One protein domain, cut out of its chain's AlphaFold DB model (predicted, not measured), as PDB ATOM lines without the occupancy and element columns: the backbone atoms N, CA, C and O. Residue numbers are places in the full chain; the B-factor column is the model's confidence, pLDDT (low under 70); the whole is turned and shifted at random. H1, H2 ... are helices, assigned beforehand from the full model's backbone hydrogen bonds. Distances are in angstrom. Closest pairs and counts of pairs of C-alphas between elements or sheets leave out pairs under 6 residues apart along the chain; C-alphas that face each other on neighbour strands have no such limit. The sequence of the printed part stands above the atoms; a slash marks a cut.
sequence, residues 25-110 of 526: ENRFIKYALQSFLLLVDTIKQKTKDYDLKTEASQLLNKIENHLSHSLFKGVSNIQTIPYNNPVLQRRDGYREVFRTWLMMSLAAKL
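AT A GLANCE: This is residues 25 to 110 of the 526 residues of the protein "DUF2357 domain-containing protein" of Chlorobi bacterium (UniProt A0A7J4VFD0). The long helix H1 runs through the middle; H2 folds back beside it as a helical hairpin, and H5 packs on H1 on another side, apart from H2. The short helices H3 and H4 lie near the first part of H1, and the stretch 74 to 85 between them wraps round that end. The printed part has 86 residues with five named helices, H1 to H5 in chain order, and no named strand; its class is all helix. It is only just compact, close to loose, with a radius of gyration of the C-alphas of 13.9 A and spans of 41 by 33 by 23 A.

IN THESE COORDINATES: H1, residues 25 to 46, begins with C-alpha 25 at (5.014, 12.329, 41.572) and is 31.6 A long. H2, residues 50 to 68, measures 26.8 A. H3 is residues 70 to 73 and H4 residues 86 to 90. H5, residues 94 to 107, measures 19.9 A and ends with C-alpha 107 at (21.994, 27.371, 45.134).

HOW THE PARTS SIT: H1 and H2 touch, closest at the C-alphas of Lys 44 and Lys 53, 5.1 A, and run opposite ways at a shallow tilt of 25 degrees. H5 touches H1, closest at the C-alphas of Ala 32 and Trp 101, 6.0 A; they run the same way at 35.2 degrees, only just a steep tilt. H3 is close to H1 but not clearly touching, its nearest C-alphas being those of Lys 30 and Phe 72, 6.8 A. H4 and H5 touch only at the corner, through residues 94 to 98 of H5, closest at the C-alphas of Leu 88 and Tyr 94, 5.0 A. In H1, H2, H4 and H5 every O i to N i+4 pair is within hydrogen-bond range; H3 is too short for such a pair.

THE WHOLE: The C-alphas farthest apart, of Lys 48 and Pro 86, are 41.5 A apart. The printed part has no cut. The link from H3 to H4 is long, with 12 residues. Mean pLDDT of the printed part is 75.0, and residues 79 to 92 and 105 to 110 are among those under 70.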
ATOM      1  N   GLU A  25       4.116  12.176  40.428       81.06
ATOM      2  CA  GLU A  25       5.014  12.329  41.572       81.06
ATOM      3  C   GLU A  25       6.278  11.490  41.413       81.06
ATOM      4  O   GLU A  25       7.379  12.008  41.577       81.06
ATOM      5  N   ASN A  26       6.142  10.214  41.045       85.12
ATOM      6  CA  ASN A  26       7.280   9.319  40.844       85.12
ATOM      7  C   ASN A  26       8.127   9.741  39.640       85.12
ATOM      8  O   ASN A  26       9.359   9.706  39.711       85.12
ATOM      9  N   ARG A  27       7.485  10.234  38.571       84.00
ATOM     10  CA  ARG A  27       8.174  10.872  37.437       84.00
ATOM     11  C   ARG A  27       8.991  12.083  37.896       84.00
ATOM     12  O   ARG A  27      10.121  12.259  37.441       84.00
ATOM     13  N   PHE A  28       8.468  12.885  38.831       82.94
ATOM     14  CA  PHE A  28       9.215  13.999  39.424       82.94
ATOM     15  C   PHE A  28      10.399  13.526  40.263       82.94
ATOM     16  O   PHE A  28      11.489  14.066  40.103       82.94
ATOM     17  N   ILE A  29      10.229  12.508  41.112       86.50
ATOM     18  CA  ILE A  29      11.337  11.967  41.912       86.50
ATOM     19  C   ILE A  29      12.468  11.474  41.005       86.50
ATOM     20  O   ILE A  29      13.627  11.825  41.228       86.50
ATOM     21  N   LYS A  30      12.136  10.739  39.935       85.94
ATOM     22  CA  LYS A  30      13.110  10.296  38.927       85.94
ATOM     23  C   LYS A  30      13.865  11.479  38.315       85.94
ATOM     24  O   LYS A  30      15.092  11.465  38.262       85.94
ATOM     25  N   TYR A  31      13.143  12.520  37.910       84.75
ATOM     26  CA  TYR A  31      13.730  13.733  37.342       84.75
ATOM     27  C   TYR A  31      14.605  14.517  38.338       84.75
ATOM     28  O   TYR A  31      15.682  14.998  37.978       84.75
ATOM     29  N   ALA A  32      14.179  14.641  39.596       82.44
ATOM     30  CA  ALA A  32      14.943  15.320  40.637       82.44
ATOM     31  C   ALA A  32      16.275  14.601  40.896       82.44
ATOM     32  O   ALA A  32      17.320  15.246  40.924       82.44
ATOM     33  N   LEU A  33      16.251  13.266  40.982       87.38
ATOM     34  CA  LEU A  33      17.452  12.434  41.106       87.38
ATOM     35  C   LEU A  33      18.389  12.578  39.900       87.38
ATOM     36  O   LEU A  33      19.590  12.748  40.088       87.38
ATOM     37  N   GLN A  34      17.858  12.594  38.673       85.88
ATOM     38  CA  GLN A  34      18.649  12.874  37.466       85.88
ATOM     39  C   GLN A  34      19.266  14.283  37.485       85.88
ATOM     40  O   GLN A  34      20.406  14.467  37.064       85.88
ATOM     41  N   SER A  35      18.543  15.276  38.012       80.31
ATOM     42  CA  SER A  35      19.054  16.642  38.174       80.31
ATOM     43  C   SER A  35      20.193  16.700  39.201       80.31
ATOM     44  O   SER A  35      21.202  17.360  38.954       80.31
ATOM     45  N   PHE A  36      20.060  16.000  40.338       84.81
ATOM     46  CA  PHE A  36      21.138  15.872  41.327       84.81
ATOM     47  C   PHE A  36      22.360  15.188  40.719       84.81
ATOM     48  O   PHE A  36      23.469  15.686  40.887       84.81
ATOM     49  N   LEU A  37      22.155  14.106  39.961       86.31
ATOM     50  CA  LEU A  37      23.225  13.394  39.266       86.31
ATOM     51  C   LEU A  37      24.035  14.340  38.364       86.31
ATOM     52  O   LEU A  37      25.252  14.419  38.498       86.31
ATOM     53  N   LEU A  38      23.358  15.107  37.501       82.12
ATOM     54  CA  LEU A  38      24.008  16.041  36.577       82.12
ATOM     55  C   LEU A  38      24.824  17.114  37.311       82.12
ATOM     56  O   LEU A  38      25.942  17.439  36.906       82.12
ATOM     57  N   LEU A  39      24.272  17.676  38.389       78.94
ATOM     58  CA  LEU A  39      24.972  18.689  39.175       78.94
ATOM     59  C   LEU A  39      26.227  18.110  39.832       78.94
ATOM     60  O   LEU A  39      27.295  18.708  39.747       78.94
ATOM     61  N   VAL A  40      26.098  16.958  40.486       82.75
ATOM     62  CA  VAL A  40      27.192  16.335  41.239       82.75
ATOM     63  C   VAL A  40      28.294  15.872  40.290       82.75
ATOM     64  O   VAL A  40      29.472  16.053  40.595       82.75
ATOM     65  N   ASP A  41      27.937  15.370  39.107       81.94
ATOM     66  CA  ASP A  41      28.901  15.065  38.048       81.94
ATOM     67  C   ASP A  41      29.626  16.331  37.569       81.94
ATOM     68  O   ASP A  41      30.856  16.370  37.506       81.94
ATOM     69  N   THR A  42      28.892  17.427  37.361       80.00
ATOM     70  CA  THR A  42      29.491  18.727  37.013       80.00
ATOM     71  C   THR A  42      30.465  19.213  38.095       80.00
ATOM     72  O   THR A  42      31.549  19.705  37.771       80.00
ATOM     73  N   ILE A  43      30.115  19.065  39.379       78.94
ATOM     74  CA  ILE A  43      30.985  19.413  40.513       78.94
ATOM     75  C   ILE A  43      32.236  18.533  40.507       78.94
ATOM     76  O   ILE A  43      33.347  19.058  40.565       78.94
ATOM     77  N   LYS A  44      32.080  17.213  40.364       82.75
ATOM     78  CA  LYS A  44      33.186  16.246  40.309       82.75
ATOM     79  C   LYS A  44      34.171  16.546  39.176       82.75
ATOM     80  O   LYS A  44      35.376  16.367  39.356       82.75
ATOM     81  N   GLN A  45      33.675  16.984  38.019       81.19
ATOM     82  CA  GLN A  45      34.507  17.334  36.867       81.19
ATOM     83  C   GLN A  45      35.251  18.661  37.051       81.19
ATOM     84  O   GLN A  45      36.377  18.800  36.576       81.19
ATOM     85  N   LYS A  46      34.634  19.642  37.721       78.62
ATOM     86  CA  LYS A  46      35.192  20.996  37.870       78.62
ATOM     87  C   LYS A  46      36.017  21.202  39.137       78.62
ATOM     88  O   LYS A  46      36.836  22.121  39.170       78.62
ATOM     89  N   THR A  47      35.808  20.396  40.174       78.25
ATOM     90  CA  THR A  47      36.533  20.540  41.437       78.25
ATOM     91  C   THR A  47      37.981  20.066  41.315       78.25
ATOM     92  O   THR A  47      38.280  19.053  40.681       78.25
ATOM     93  N   LYS A  48      38.894  20.817  41.938       81.50
ATOM     94  CA  LYS A  48      40.305  20.433  42.109       81.50
ATOM     95  C   LYS A  48      40.572  19.799  43.475       81.50
ATOM     96  O   LYS A  48      41.659  19.272  43.689       81.50
ATOM     97  N   ASP A  49      39.595  19.866  44.373       84.50
ATOM     98  CA  ASP A  49      39.666  19.322  45.721       84.50
ATOM     99  C   ASP A  49      39.415  17.807  45.691       84.50
ATOM    100  O   ASP A  49      38.436  17.332  45.105       84.50
ATOM    101  N   TYR A  50      40.338  17.050  46.281       81.88
ATOM    102  CA  TYR A  50      40.322  15.591  46.270       81.88
ATOM    103  C   TYR A  50      39.216  15.003  47.157       81.88
ATOM    104  O   TYR A  50      38.581  14.016  46.770       81.88
ATOM    105  N   ASP A  51      38.937  15.624  48.300       78.88
ATOM    106  CA  ASP A  51      37.955  15.129  49.263       78.88
ATOM    107  C   ASP A  51      36.544  15.344  48.714       78.88
ATOM    108  O   ASP A  51      35.761  14.392  48.617       78.88
ATOM    109  N   LEU A  52      36.273  16.537  48.173       74.69
ATOM    110  CA  LEU A  52      35.021  16.838  47.468       74.69
ATOM    111  C   LEU A  52      34.804  15.934  46.250       74.69
ATOM    112  O   LEU A  52      33.681  15.521  45.960       74.69
ATOM    113  N   LYS A  53      35.869  15.593  45.515       82.06
ATOM    114  CA  LYS A  53      35.780  14.680  44.366       82.06
ATOM    115  C   LYS A  53      35.435  13.251  44.790       82.06
ATOM    116  O   LYS A  53      34.713  12.544  44.072       82.06
ATOM    117  N   THR A  54      35.947  12.825  45.941       84.88
ATOM    118  CA  THR A  54      35.684  11.505  46.521       84.88
ATOM    119  C   THR A  54      34.248  11.426  47.031       84.88
ATOM    120  O   THR A  54      33.523  10.498  46.669       84.88
ATOM    121  N   GLU A  55      33.796  12.441  47.767       86.19
ATOM    122  CA  GLU A  55      32.418  12.555  48.248       86.19
ATOM    123  C   GLU A  55      31.411  12.619  47.089       86.19
ATOM    124  O   GLU A  55      30.460  11.837  47.048       86.19
ATOM    125  N   ALA A  56      31.668  13.456  46.078       84.88
ATOM    126  CA  ALA A  56      30.835  13.536  44.879       84.88
ATOM    127  C   ALA A  56      30.739  12.184  44.153       84.88
ATOM    128  O   ALA A  56      29.673  11.811  43.667       84.88
ATOM    129  N   SER A  57      31.826  11.404  44.115       86.81
ATOM    130  CA  SER A  57      31.817  10.059  43.523       86.81
ATOM    131  C   SER A  57      30.967   9.071  44.326       86.81
ATOM    132  O   SER A  57      30.237   8.273  43.741       86.81
ATOM    133  N   GLN A  58      31.020   9.134  45.659       89.00
ATOM    134  CA  GLN A  58      30.169   8.308  46.517       89.00
ATOM    135  C   GLN A  58      28.690   8.680  46.368       89.00
ATOM    136  O   GLN A  58      27.832   7.796  46.317       89.00
ATOM    137  N   LEU A  59      28.390   9.977  46.276       87.25
ATOM    138  CA  LEU A  59      27.033  10.475  46.100       87.25
ATOM    139  C   LEU A  59      26.465  10.094  44.721       87.25
ATOM    140  O   LEU A  59      25.327   9.632  44.653       87.25
ATOM    141  N   LEU A  60      27.263  10.197  43.649       88.06
ATOM    142  CA  LEU A  60      26.891   9.724  42.308       88.06
ATOM    143  C   LEU A  60      26.518   8.243  42.332       88.06
ATOM    144  O   LEU A  60      25.404   7.904  41.943       88.06
ATOM    145  N   ASN A  61      27.378   7.387  42.892       88.25
ATOM    146  CA  ASN A  61      27.102   5.953  42.990       88.25
ATOM    147  C   ASN A  61      25.803   5.667  43.763       88.25
ATOM    148  O   ASN A  61      25.029   4.794  43.379       88.25
ATOM    149  N   LYS A  62      25.527   6.407  44.848       89.00
ATOM    150  CA  LYS A  62      24.265   6.270  45.595       89.00
ATOM    151  C   LYS A  62      23.057   6.653  44.738       89.00
ATOM    152  O   LYS A  62      22.081   5.907  44.706       89.00
ATOM    153  N   ILE A  63      23.116   7.785  44.036       86.81
ATOM    154  CA  ILE A  63      22.020   8.265  43.181       86.81
ATOM    155  C   ILE A  63      21.786   7.302  42.007       86.81
ATOM    156  O   ILE A  63      20.637   6.960  41.724       86.81
ATOM    157  N   GLU A  64      22.847   6.811  41.364       86.81
ATOM    158  CA  GLU A  64      22.772   5.816  40.285       86.81
ATOM    159  C   GLU A  64      22.171   4.497  40.772       86.81
ATOM    160  O   GLU A  64      21.266   3.962  40.132       86.81
ATOM    161  N   ASN A  65      22.593   4.014  41.945       88.00
ATOM    162  CA  ASN A  65      22.017   2.820  42.561       88.00
ATOM    163  C   ASN A  65      20.510   2.993  42.803       88.00
ATOM    164  O   ASN A  65      19.732   2.103  42.456       88.00
ATOM    165  N   HIS A  66      20.075   4.148  43.317       85.69
ATOM    166  CA  HIS A  66      18.650   4.440  43.478       85.69
ATOM    167  C   HIS A  66      17.908   4.490  42.138       85.69
ATOM    168  O   HIS A  66      16.857   3.868  42.022       85.69
ATOM    169  N   LEU A  67      18.458   5.153  41.114       84.69
ATOM    170  CA  LEU A  67      17.867   5.219  39.769       84.69
ATOM    171  C   LEU A  67      17.819   3.853  39.059       84.69
ATOM    172  O   LEU A  67      16.950   3.637  38.214       84.69
ATOM    173  N   SER A  68      18.718   2.928  39.404       84.12
ATOM    174  CA  SER A  68      18.782   1.573  38.837       84.12
ATOM    175  C   SER A  68      17.729   0.606  39.406       84.12
ATOM    176  O   SER A  68      17.491  -0.465  38.831       84.12
ATOM    177  N   HIS A  69      17.081   0.981  40.516       85.56
ATOM    178  CA  HIS A  69      16.082   0.160  41.192       85.56
ATOM    179  C   HIS A  69      14.889  -0.148  40.269       85.56
ATOM    180  O   HIS A  69      14.462   0.691  39.471       85.56
ATOM    181  N   SER A  70      14.309  -1.349  40.395       78.31
ATOM    182  CA  SER A  70      13.213  -1.835  39.534       78.31
ATOM    183  C   SER A  70      12.014  -0.882  39.473       78.31
ATOM    184  O   SER A  70      11.400  -0.742  38.420       78.31
ATOM    185  N   LEU A  71      11.754  -0.162  40.568       79.25
ATOM    186  CA  LEU A  71      10.731   0.884  40.661       79.25
ATOM    187  C   LEU A  71      10.869   1.957  39.567       79.25
ATOM    188  O   LEU A  71       9.878   2.301  38.941       79.25
ATOM    189  N   PHE A  72      12.077   2.457  39.275       80.56
ATOM    190  CA  PHE A  72      12.275   3.540  38.296       80.56
ATOM    191  C   PHE A  72      12.352   3.066  36.840       80.56
ATOM    192  O   PHE A  72      12.317   3.899  35.925       80.56
ATOM    193  N   LYS A  73      12.421   1.744  36.611       76.88
ATOM    194  CA  LYS A  73      12.329   1.145  35.268       76.88
ATOM    195  C   LYS A  73      10.910   1.239  34.702       76.88
ATOM    196  O   LYS A  73      10.770   1.411  33.499       76.88
ATOM    197  N   GLY A  74       9.895   1.192  35.570       75.75
ATOM    198  CA  GLY A  74       8.484   1.378  35.208       75.75
ATOM    199  C   GLY A  74       8.002   2.835  35.218       75.75
ATOM    200  O   GLY A  74       6.853   3.086  34.884       75.75
ATOM    201  N   VAL A  75       8.848   3.801  35.600       82.12
ATOM    202  CA  VAL A  75       8.488   5.231  35.663       82.12
ATOM    203  C   VAL A  75       8.934   5.943  34.388       82.12
ATOM    204  O   VAL A  75      10.121   5.941  34.046       82.12
ATOM    205  N   SER A  76       8.004   6.605  33.710       80.56
ATOM    206  CA  SER A  76       8.265   7.369  32.488       80.56
ATOM    207  C   SER A  76       9.090   8.635  32.761       80.56
ATOM    208  O   SER A  76       9.206   9.106  33.894       80.56
ATOM    209  N   ASN A  77       9.681   9.224  31.719       75.62
ATOM    210  CA  ASN A  77      10.327  10.532  31.852       75.62
ATOM    211  C   ASN A  77       9.281  11.627  32.086       75.62
ATOM    212  O   ASN A  77       8.153  11.557  31.591       75.62
ATOM    213  N   ILE A  78       9.669  12.655  32.838       70.56
ATOM    214  CA  ILE A  78       8.779  13.776  33.107       70.56
ATOM    215  C   ILE A  78       8.578  14.615  31.843       70.56
ATOM    216  O   ILE A  78       9.539  14.981  31.171       70.56
ATOM    217  N   GLN A  79       7.322  14.911  31.515       58.28
ATOM    218  CA  GLN A  79       6.971  15.850  30.443       58.28
ATOM    219  C   GLN A  79       6.742  17.255  31.012       58.28
ATOM    220  O   GLN A  79       7.184  18.244  30.437       58.28
ATOM    221  N   THR A  80       6.103  17.331  32.181       51.72
ATOM    222  CA  THR A  80       5.832  18.559  32.933       51.72
ATOM    223  C   THR A  80       5.977  18.279  34.427       51.72
ATOM    224  O   THR A  80       5.590  17.211  34.905       51.72
ATOM    225  N   ILE A  81       6.573  19.208  35.179       59.72
ATOM    226  CA  ILE A  81       6.760  19.029  36.623       59.72
ATOM    227  C   ILE A  81       5.434  19.318  37.350       59.72
ATOM    228  O   ILE A  81       4.934  20.439  37.257       59.72
ATOM    229  N   PRO A  82       4.849  18.356  38.095       61.19
ATOM    230  CA  PRO A  82       3.528  18.509  38.694       61.19
ATOM    231  C   PRO A  82       3.606  19.237  40.045       61.19
ATOM    232  O   PRO A  82       3.267  18.681  41.088       61.19
ATOM    233  N   TYR A  83       4.029  20.505  40.041       53.44
ATOM    234  CA  TYR A  83       4.170  21.342  41.249       53.44
ATOM    235  C   TYR A  83       2.899  21.427  42.097       53.44
ATOM    236  O   TYR A  83       2.968  21.575  43.315       53.44
ATOM    237  N   ASN A  84       1.741  21.293  41.449       51.38
ATOM    238  CA  ASN A  84       0.413  21.380  42.052       51.38
ATOM    239  C   ASN A  84      -0.051  20.076  42.707       51.38
ATOM    240  O   ASN A  84      -1.176  19.998  43.199       51.38
ATOM    241  N   ASN A  85       0.794  19.044  42.717       62.47
ATOM    242  CA  ASN A  85       0.429  17.757  43.266       62.47
ATOM    243  C   ASN A  85       0.427  17.786  44.813       62.47
ATOM    244  O   ASN A  85       1.485  17.981  45.424       62.47
ATOM    245  N   PRO A  86      -0.722  17.544  45.477       55.78
ATOM    246  CA  PRO A  86      -0.812  17.549  46.936       55.78
ATOM    247  C   PRO A  86       0.133  16.549  47.606       55.78
ATOM    248  O   PRO A  86       0.571  16.790  48.729       55.78
ATOM    249  N   VAL A  87       0.463  15.448  46.928       65.56
ATOM    250  CA  VAL A  87       1.373  14.417  47.426       65.56
ATOM    251  C   VAL A  87       2.804  14.951  47.473       65.56
ATOM    252  O   VAL A  87       3.423  14.867  48.531       65.56
ATOM    253  N   LEU A  88       3.289  15.612  46.412       61.88
ATOM    254  CA  LEU A  88       4.606  16.271  46.423       61.88
ATOM    255  C   LEU A  88       4.714  17.357  47.502       61.88
ATOM    256  O   LEU A  88       5.794  17.610  48.021       61.88
ATOM    257  N   GLN A  89       3.601  17.999  47.856       54.69
ATOM    258  CA  GLN A  89       3.597  19.111  48.807       54.69
ATOM    259  C   GLN A  89       3.361  18.708  50.268       54.69
ATOM    260  O   GLN A  89       3.711  19.469  51.174       54.69
ATOM    261  N   ARG A  90       2.674  17.589  50.521       58.38
ATOM    262  CA  ARG A  90       2.180  17.229  51.863       58.38
ATOM    263  C   ARG A  90       2.686  15.886  52.359       58.38
ATOM    264  O   ARG A  90       2.716  15.712  53.572       58.38
ATOM    265  N   ARG A  91       3.026  14.955  51.465       67.75
ATOM    266  CA  ARG A  91       3.478  13.621  51.856       67.75
ATOM    267  C   ARG A  91       4.965  13.668  52.189       67.75
ATOM    268  O   ARG A  91       5.770  14.162  51.397       67.75
ATOM    269  N   ASP A  92       5.301  13.155  53.363       63.69
ATOM    270  CA  ASP A  92       6.685  13.044  53.820       63.69
ATOM    271  C   ASP A  92       7.511  12.172  52.861       63.69
ATOM    272  O   ASP A  92       6.970  11.332  52.132       63.69
ATOM    273  N   GLY A  93       8.811  12.455  52.762       73.75
ATOM    274  CA  GLY A  93       9.688  11.936  51.706       73.75
ATOM    275  C   GLY A  93       9.565  12.691  50.374       73.75
ATOM    276  O   GLY A  93      10.528  13.311  49.929       73.75
ATOM    277  N   TYR A  94       8.382  12.730  49.744       70.62
ATOM    278  CA  TYR A  94       8.203  13.467  48.475       70.62
ATOM    279  C   TYR A  94       8.446  14.971  48.644       70.62
ATOM    280  O   TYR A  94       9.128  15.596  47.828       70.62
ATOM    281  N   ARG A  95       7.925  15.534  49.739       66.12
ATOM    282  CA  ARG A  95       8.114  16.939  50.119       66.12
ATOM    283  C   ARG A  95       9.584  17.302  50.314       66.12
ATOM    284  O   ARG A  95       9.989  18.397  49.930       66.12
ATOM    285  N   GLU A  96      10.373  16.400  50.887       66.38
ATOM    286  CA  GLU A  96      11.802  16.609  51.136       66.38
ATOM    287  C   GLU A  96      12.586  16.633  49.828       66.38
ATOM    288  O   GLU A  96      13.306  17.594  49.572       66.38
ATOM    289  N   VAL A  97      12.377  15.647  48.950       74.25
ATOM    290  CA  VAL A  97      13.044  15.601  47.638       74.25
ATOM    291  C   VAL A  97      12.690  16.829  46.800       74.25
ATOM    292  O   VAL A  97      13.569  17.456  46.205       74.25
ATOM    293  N   PHE A  98      11.413  17.213  46.791       67.69
ATOM    294  CA  PHE A  98      10.940  18.399  46.086       67.69
ATOM    295  C   PHE A  98      11.592  19.689  46.608       67.69
ATOM    296  O   PHE A  98      12.085  20.510  45.830       67.69
ATOM    297  N   ARG A  99      11.654  19.843  47.934       66.12
ATOM    298  CA  ARG A  99      12.315  20.968  48.596       66.12
ATOM    299  C   ARG A  99      13.812  21.012  48.276       66.12
ATOM    300  O   ARG A  99      14.306  22.070  47.900       66.12
ATOM    301  N   THR A 100      14.521  19.889  48.374       70.94
ATOM    302  CA  THR A 100      15.961  19.797  48.071       70.94
ATOM    303  C   THR A 100      16.264  20.138  46.622       70.94
ATOM    304  O   THR A 100      17.235  20.836  46.337       70.94
ATOM    305  N   TRP A 101      15.396  19.730  45.701       74.94
ATOM    306  CA  TRP A 101      15.541  20.080  44.295       74.94
ATOM    307  C   TRP A 101      15.358  21.589  44.047       74.94
ATOM    308  O   TRP A 101      16.169  22.200  43.348       74.94
ATOM    309  N   LEU A 102      14.366  22.227  44.684       63.66
ATOM    310  CA  LEU A 102      14.213  23.689  44.635       63.66
ATOM    311  C   LEU A 102      15.436  24.406  45.218       63.66
ATOM    312  O   LEU A 102      15.947  25.335  44.593       63.66
ATOM    313  N   MET A 103      15.926  23.956  46.378       62.44
ATOM    314  CA  MET A 103      17.126  24.509  47.017       62.44
ATOM    315  C   MET A 103      18.337  24.417  46.094       62.44
ATOM    316  O   MET A 103      19.047  25.399  45.928       62.44
ATOM    317  N   MET A 104      18.531  23.285  45.424       70.19
ATOM    318  CA  MET A 104      19.611  23.112  44.460       70.19
ATOM    319  C   MET A 104      19.500  24.092  43.279       70.19
ATOM    320  O   MET A 104      20.487  24.723  42.900       70.19
ATOM    321  N   SER A 105      18.294  24.294  42.741       60.16
ATOM    322  CA  SER A 105      18.063  25.255  41.650       60.16
ATOM    323  C   SER A 105      18.336  26.715  42.054       60.16
ATOM    324  O   SER A 105      18.737  27.531  41.219       60.16
ATOM    325  N   LEU A 106      18.131  27.037  43.336       57.78
ATOM    326  CA  LEU A 106      18.447  28.325  43.951       57.78
ATOM    327  C   LEU A 106      19.951  28.460  44.221       57.78
ATOM    328  O   LEU A 106      20.545  29.469  43.853       57.78
ATOM    329  N   ALA A 107      20.571  27.432  44.802       54.31
ATOM    330  CA  ALA A 107      21.994  27.371  45.134       54.31
ATOM    331  C   ALA A 107      22.889  27.434  43.887       54.31
ATOM    332  O   ALA A 107      23.938  28.058  43.903       54.31
ATOM    333  N   ALA A 108      22.457  26.892  42.748       56.97
ATOM    334  CA  ALA A 108      23.185  27.069  41.489       56.97
ATOM    335  C   ALA A 108      23.269  28.545  41.035       56.97
ATOM    336  O   ALA A 108      24.125  28.896  40.225       56.97
ATOM    337  N   LYS A 109      22.377  29.412  41.536       50.06
ATOM    338  CA  LYS A 109      22.344  30.855  41.248       50.06
ATOM    339  C   LYS A 109      22.902  31.717  42.380       50.06
ATOM    340  O   LYS A 109      23.136  32.904  42.168       50.06
ATOM    341  N   LEU A 110      23.080  31.138  43.563       49.19
ATOM    342  CA  LEU A 110      23.509  31.804  44.785       49.19
ATOM    343  C   LEU A 110      24.767  31.111  45.286       49.19
ATOM    344  O   LEU A 110      24.709  29.955  45.683       49.19
TER     345      LEU A 110